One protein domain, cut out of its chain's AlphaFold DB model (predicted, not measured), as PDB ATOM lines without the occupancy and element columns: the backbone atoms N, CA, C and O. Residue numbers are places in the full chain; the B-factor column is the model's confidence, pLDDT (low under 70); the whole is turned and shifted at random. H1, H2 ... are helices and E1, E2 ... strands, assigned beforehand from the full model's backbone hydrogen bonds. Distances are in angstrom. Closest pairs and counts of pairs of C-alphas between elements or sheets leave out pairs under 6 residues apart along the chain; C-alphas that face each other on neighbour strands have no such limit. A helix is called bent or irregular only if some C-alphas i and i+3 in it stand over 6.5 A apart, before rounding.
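This is residues 23 to 71 of the 82 residues of an uncharacterized protein of Thermotogae bacterium (UniProt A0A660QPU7). The printed part is an open, elongated loop of chain: H3, the longest helix, makes one long side, while the strand E1 and the links at its two ends make the opposite side. H1 closes one end, where its early residues meet the end of H3, and the short helix H2 is at the other end, where the chain folds back into H3. The printed part has 49 residues with three named helices and one named strand, in the order H1, E1, H2, H3; the class is mostly helix, and E1 pairs with no named strand. The whole is only just compact, close to loose, with a radius of gyration of the C-alphas of 11.4 A and spans of 33 by 21 by 17 A.

Find C-alpha 56 at (148.558, 145.947, 207.062); from there H3, residues 56 to 71, runs 22.8 A to C-alpha 71 at (154.591, 130.442, 191.522). H3 is irregular, but only just: C-alphas 57 and 60 are 6.6 A apart. Go to C-alpha 23 at (142.220, 138.093, 187.018) for the beginning of H1, residues 23 to 34, which is 16.9 A long. E1 is residues 39 to 42, 9.6 A long, and H2 is residues 49 to 54, 8.6 A long.

Begin at H3 and look at its residues 69 to 70, which alone touch H1, there with residues 26 to 29 alone. The closest C-alphas of the two helices are those of Glu 26 and Thr 69, 5.9 A apart. H1 and H3 run the same way at a steep tilt of 45 degrees. Toward the other end of H3, residues 58 to 59 alone touch H2, only at the corner and only just, with 3 pairs of C-alphas within 8 A; the closest are those of Phe 53 and Ser 59, 5.3 A apart. H2 and H3 run opposite ways at a steep tilt of 36 degrees, only just past shallow. E1 and H3 are apart, and so are H1 and H2. The closest C-alphas of E1 and H1 are those of Gly 39 and Ile 33, 7.8 A apart; those of E1 and H2 are Leu 42 and Gly 49, also 7.8 A apart. In H2 every O i to N i+4 pair is within hydrogen-bond range; in H1 it is 7 of 8, in H3 10 of 12.

Look from C-alpha 36 to C-alpha 56 for the two farthest apart, those of Gly 36 and Ser 56, at 33.3 A. The printed part has no cut. The links from H1 to E1 and from H2 to H3 are tight, the link from E1 to H2 is short, and no link is long. The mean pLDDT of the printed part is 81.0; look at residues 52 to 60 for the low confidence, under 70.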
ATOM      1  N   GLY A  23     142.522 138.701 188.315       87.44
ATOM      2  CA  GLY A  23     142.220 138.093 187.018       87.44
ATOM      3  C   GLY A  23     142.928 138.820 185.877       87.44
ATOM      4  O   GLY A  23     143.595 138.196 185.052       87.44
ATOM      5  N   VAL A  24     142.859 140.156 185.872       91.38
ATOM      6  CA  VAL A  24     143.622 140.984 184.923       91.38
ATOM      7  C   VAL A  24     145.120 140.850 185.179       91.38
ATOM      8  O   VAL A  24     145.919 140.785 184.239       91.38
ATOM      9  N   TRP A  25     145.516 140.792 186.451       89.50
ATOM     10  CA  TRP A  25     146.922 140.723 186.810       89.50
ATOM     11  C   TRP A  25     147.595 139.435 186.343       89.50
ATOM     12  O   TRP A  25     148.700 139.502 185.814       89.50
ATOM     13  N   GLU A  26     146.932 138.284 186.464       88.38
ATOM     14  CA  GLU A  26     147.458 137.009 185.969       88.38
ATOM     15  C   GLU A  26     147.768 137.058 184.469       88.38
ATOM     16  O   GLU A  26     148.892 136.754 184.068       88.38
ATOM     17  N   GLY A  27     146.836 137.557 183.651       92.31
ATOM     18  CA  GLY A  27     147.060 137.707 182.210       92.31
ATOM     19  C   GLY A  27     148.200 138.676 181.872       92.31
ATOM     20  O   GLY A  27     148.992 138.422 180.962       92.31
ATOM     21  N   TYR A  28     148.331 139.772 182.625       93.38
ATOM     22  CA  TYR A  28     149.443 140.713 182.471       93.38
ATOM     23  C   TYR A  28     150.802 140.076 182.809       93.38
ATOM     24  O   TYR A  28     151.783 140.262 182.083       93.38
ATOM     25  N   ILE A  29     150.864 139.302 183.889       92.00
ATOM     26  CA  ILE A  29     152.074 138.600 184.319       92.00
ATOM     27  C   ILE A  29     152.466 137.531 183.298       92.00
ATOM     28  O   ILE A  29     153.624 137.490 182.874       92.00
ATOM     29  N   ASP A  30     151.510 136.720 182.843       92.06
ATOM     30  CA  ASP A  30     151.744 135.706 181.815       92.06
ATOM     31  C   ASP A  30     152.212 136.347 180.498       92.06
ATOM     32  O   ASP A  30     153.132 135.838 179.850       92.06
ATOM     33  N   PHE A  31     151.671 137.516 180.130       94.81
ATOM     34  CA  PHE A  31     152.168 138.292 178.994       94.81
ATOM     35  C   PHE A  31     153.643 138.672 179.167       94.81
ATOM     36  O   PHE A  31     154.431 138.430 178.251       94.81
ATOM     37  N   LEU A  32     154.047 139.225 180.315       94.06
ATOM     38  CA  LEU A  32     155.451 139.580 180.557       94.06
ATOM     39  C   LEU A  32     156.369 138.355 180.488       94.06
ATOM     40  O   LEU A  32     157.410 138.407 179.831       94.06
ATOM     41  N   ILE A  33     155.966 137.247 181.113       92.12
ATOM     42  CA  ILE A  33     156.706 135.979 181.080       92.12
ATOM     43  C   ILE A  33     156.860 135.492 179.633       92.12
ATOM     44  O   ILE A  33     157.964 135.137 179.220       92.12
ATOM     45  N   SER A  34     155.800 135.576 178.818       94.31
ATOM     46  CA  SER A  34     155.831 135.180 177.402       94.31
ATOM     47  C   SER A  34     156.834 135.976 176.553       94.31
ATOM     48  O   SER A  34     157.240 135.517 175.487       94.31
ATOM     49  N   LYS A  35     157.266 137.161 177.010       95.94
ATOM     50  CA  LYS A  35     158.290 137.984 176.344       95.94
ATOM     51  C   LYS A  35     159.727 137.620 176.729       95.94
ATOM     52  O   LYS A  35     160.651 138.277 176.256       95.94
ATOM     53  N   GLY A  36     159.934 136.583 177.542       91.81
ATOM     54  CA  GLY A  36     161.270 136.092 177.895       91.81
ATOM     55  C   GLY A  36     161.984 136.948 178.945       91.81
ATOM     56  O   GLY A  36     163.210 137.080 178.922       91.81
ATOM     57  N   VAL A  37     161.231 137.568 179.858       93.19
ATOM     58  CA  VAL A  37     161.815 138.281 181.003       93.19
ATOM     59  C   VAL A  37     162.455 137.282 181.968       93.19
ATOM     60  O   VAL A  37     162.006 136.149 182.101       93.19
ATOM     61  N   HIS A  38     163.526 137.697 182.640       91.06
ATOM     62  CA  HIS A  38     164.296 136.811 183.527       91.06
ATOM     63  C   HIS A  38     163.699 136.769 184.939       91.06
ATOM     64  O   HIS A  38     164.011 135.892 185.742       91.06
ATOM     65  N   GLY A  39     162.835 137.735 185.227       89.62
ATOM     66  CA  GLY A  39     162.032 137.792 186.422       89.62
ATOM     67  C   GLY A  39     161.225 139.066 186.486       89.62
ATOM     68  O   GLY A  39     161.198 139.851 185.540       89.62
ATOM     69  N   LEU A  40     160.565 139.268 187.615       91.38
ATOM     70  CA  LEU A  40     159.675 140.399 187.834       91.38
ATOM     71  C   LEU A  40     160.076 141.151 189.096       91.38
ATOM     72  O   LEU A  40     160.398 140.546 190.117       91.38
ATOM     73  N   PHE A  41     160.031 142.476 189.034       90.94
ATOM     74  CA  PHE A  41     160.101 143.320 190.217       90.94
ATOM     75  C   PHE A  41     158.691 143.805 190.544       90.94
ATOM     76  O   PHE A  41     158.084 144.543 189.770       90.94
ATOM     77  N   LEU A  42     158.151 143.349 191.666       88.31
ATOM     78  CA  LEU A  42     156.768 143.574 192.072       88.31
ATOM     79  C   LEU A  42     156.716 144.528 193.257       88.31
ATOM     80  O   LEU A  42     157.652 144.602 194.054       88.31
ATOM     81  N   LEU A  43     155.585 145.214 193.417       86.62
ATOM     82  CA  LEU A  43     155.325 146.055 194.590       86.62
ATOM     83  C   LEU A  43     156.410 147.120 194.830       86.62
ATOM     84  O   LEU A  43     156.673 147.497 195.967       86.62
ATOM     85  N   GLY A  44     157.068 147.586 193.767       85.88
ATOM     86  CA  GLY A  44     157.829 148.833 193.797       85.88
ATOM     87  C   GLY A  44     156.896 150.038 193.689       85.88
ATOM     88  O   GLY A  44     155.675 149.894 193.753       85.88
ATOM     89  N   THR A  45     157.449 151.224 193.432       87.81
ATOM     90  CA  THR A  45     156.647 152.435 193.179       87.81
ATOM     91  C   THR A  45     155.668 152.236 192.023       87.81
ATOM     92  O   THR A  45     154.493 152.533 192.163       87.81
ATOM     93  N   ASN A  46     156.117 151.631 190.916       88.94
ATOM     94  CA  ASN A  46     155.256 151.367 189.755       88.94
ATOM     95  C   ASN A  46     154.174 150.299 190.014       88.94
ATOM     96  O   ASN A  46     153.203 150.198 189.273       88.94
ATOM     97  N   GLY A  47     154.364 149.472 191.044       87.00
ATOM     98  CA  GLY A  47     153.380 148.491 191.499       87.00
ATOM     99  C   GLY A  47     152.565 148.982 192.695       87.00
ATOM    100  O   GLY A  47     151.950 148.156 193.360       87.00
ATOM    101  N   GLU A  48     152.631 150.280 193.020       86.75
ATOM    102  CA  GLU A  48     151.938 150.910 194.151       86.75
ATOM    103  C   GLU A  48     152.180 150.199 195.493       86.75
ATOM    104  O   GLU A  48     151.300 150.101 196.355       86.75
ATOM    105  N   GLY A  49     153.396 149.676 195.691       81.00
ATOM    106  CA  GLY A  49     153.738 148.881 196.870       81.00
ATOM    107  C   GLY A  49     153.567 149.642 198.181       81.00
ATOM    108  O   GLY A  49     153.018 149.096 199.135       81.00
ATOM    109  N   SER A  50     153.973 150.913 198.224       79.69
ATOM    110  CA  SER A  50     153.849 151.778 199.406       79.69
ATOM    111  C   SER A  50     152.398 152.025 199.816       79.69
ATOM    112  O   SER A  50     152.098 152.041 201.007       79.69
ATOM    113  N   LEU A  51     151.489 152.172 198.847       75.12
ATOM    114  CA  LEU A  51     150.056 152.343 199.108       75.12
ATOM    115  C   LEU A  51     149.402 151.010 199.489       75.12
ATOM    116  O   LEU A  51     148.606 150.945 200.424       75.12
ATOM    117  N   SER A  52     149.804 149.929 198.822       68.12
ATOM    118  CA  SER A  52     149.285 148.581 199.061       68.12
ATOM    119  C   SER A  52     149.681 148.017 200.431       68.12
ATOM    120  O   SER A  52     148.947 147.202 200.985       68.12
ATOM    121  N   PHE A  53     150.820 148.447 200.993       64.38
ATOM    122  CA  PHE A  53     151.314 148.027 202.314       64.38
ATOM    123  C   PHE A  53     150.929 148.957 203.471       64.38
ATOM    124  O   PHE A  53     151.021 148.540 204.624       64.38
ATOM    125  N   ALA A  54     150.465 150.183 203.206       59.88
ATOM    126  CA  ALA A  54     149.995 151.089 204.260       59.88
ATOM    127  C   ALA A  54     148.760 150.536 205.009       59.88
ATOM    128  O   ALA A  54     148.521 150.879 206.164       59.88
ATOM    129  N   SER A  55     148.008 149.628 204.378       56.94
ATOM    130  CA  SER A  55     146.969 148.816 205.012       56.94
ATOM    131  C   SER A  55     147.533 147.426 205.328       56.94
ATOM    132  O   SER A  55     147.624 146.562 204.456       56.94
ATOM    133  N   SER A  56     147.914 147.188 206.585       49.47
ATOM    134  CA  SER A  56     148.558 145.947 207.062       49.47
ATOM    135  C   SER A  56     147.791 144.650 206.745       49.47
ATOM    136  O   SER A  56     148.368 143.563 206.742       49.47
ATOM    137  N   MET A  57     146.495 144.746 206.429       46.78
ATOM    138  CA  MET A  57     145.626 143.621 206.065       46.78
ATOM    139  C   MET A  57     145.736 143.199 204.586       46.78
ATOM    140  O   MET A  57     145.331 142.087 204.229       46.78
ATOM    141  N   THR A  58     146.275 144.065 203.725       57.25
ATOM    142  CA  THR A  58     146.396 143.851 202.274       57.25
ATOM    143  C   THR A  58     147.683 143.099 201.932       57.25
ATOM    144  O   THR A  58     147.649 142.162 201.133       57.25
ATOM    145  N   SER A  59     148.787 143.393 202.625       64.06
ATOM    146  CA  SER A  59     150.121 142.817 202.395       64.06
ATOM    147  C   SER A  59     150.142 141.288 202.310       64.06
ATOM    148  O   SER A  59     150.671 140.724 201.354       64.06
ATOM    149  N   SER A  60     149.523 140.586 203.265       66.06
ATOM    150  CA  SER A  60     149.532 139.114 203.293       66.06
ATOM    151  C   SER A  60     148.680 138.485 202.185       66.06
ATOM    152  O   SER A  60     149.000 137.398 201.707       66.06
ATOM    153  N   LYS A  61     147.591 139.147 201.773       73.56
ATOM    154  CA  LYS A  61     146.730 138.682 200.673       73.56
ATOM    155  C   LYS A  61     147.406 138.900 199.325       73.56
ATOM    156  O   LYS A  61     147.382 137.998 198.498       73.56
ATOM    157  N   VAL A  62     148.060 140.048 199.149       75.25
ATOM    158  CA  VAL A  62     148.861 140.370 197.961       75.25
ATOM    159  C   VAL A  62     149.974 139.344 197.782       75.25
ATOM    160  O   VAL A  62     150.079 138.751 196.719       75.25
ATOM    161  N   LEU A  63     150.760 139.081 198.832       75.81
ATOM    162  CA  LEU A  63     151.845 138.094 198.802       75.81
ATOM    163  C   LEU A  63     151.340 136.689 198.451       75.81
ATOM    164  O   LEU A  63     151.938 136.016 197.617       75.81
ATOM    165  N   LYS A  64     150.217 136.254 199.035       80.31
ATOM    166  CA  LYS A  64     149.599 134.966 198.683       80.31
ATOM    167  C   LYS A  64     149.120 134.934 197.231       80.31
ATOM    168  O   LYS A  64     149.329 133.927 196.564       80.31
ATOM    169  N   GLY A  65     148.524 136.023 196.746       78.44
ATOM    170  CA  GLY A  65     148.118 136.164 195.349       78.44
ATOM    171  C   GLY A  65     149.311 136.103 194.397       78.44
ATOM    172  O   GLY A  65     149.300 135.300 193.478       78.44
ATOM    173  N   ILE A  66     150.388 136.842 194.686       78.19
ATOM    174  CA  ILE A  66     151.662 136.794 193.948       78.19
ATOM    175  C   ILE A  66     152.181 135.363 193.859       78.19
ATOM    176  O   ILE A  66     152.476 134.886 192.769       78.19
ATOM    177  N   ILE A  67     152.278 134.667 194.994       80.44
ATOM    178  CA  ILE A  67     152.788 133.293 195.034       80.44
ATOM    179  C   ILE A  67     151.879 132.352 194.233       80.44
ATOM    180  O   ILE A  67     152.390 131.480 193.538       80.44
ATOM    181  N   GLY A  68     150.557 132.539 194.290       80.19
ATOM    182  CA  GLY A  68     149.599 131.756 193.505       80.19
ATOM    183  C   GLY A  68     149.691 132.009 191.996       80.19
ATOM    184  O   GLY A  68     149.688 131.061 191.221       80.19
ATOM    185  N   THR A  69     149.811 133.273 191.585       77.00
ATOM    186  CA  THR A  69     149.823 133.697 190.175       77.00
ATOM    187  C   THR A  69     151.171 133.439 189.495       77.00
ATOM    188  O   THR A  69     151.222 132.970 188.354       77.00
ATOM    189  N   ILE A  70     152.275 133.743 190.186       75.81
ATOM    190  CA  ILE A  70     153.637 133.664 189.640       75.81
ATOM    191  C   ILE A  70     154.276 132.308 189.934       75.81
ATOM    192  O   ILE A  70     154.887 131.728 189.039       75.81
ATOM    193  N   GLY A  71     154.111 131.773 191.147       70.44
ATOM    194  CA  GLY A  71     154.591 130.442 191.522       70.44
ATOM    195  C   GLY A  71     156.015 130.123 191.022       70.44
ATOM    196  O   GLY A  71     156.883 130.998 191.032       70.44
TER     197      GLY A  71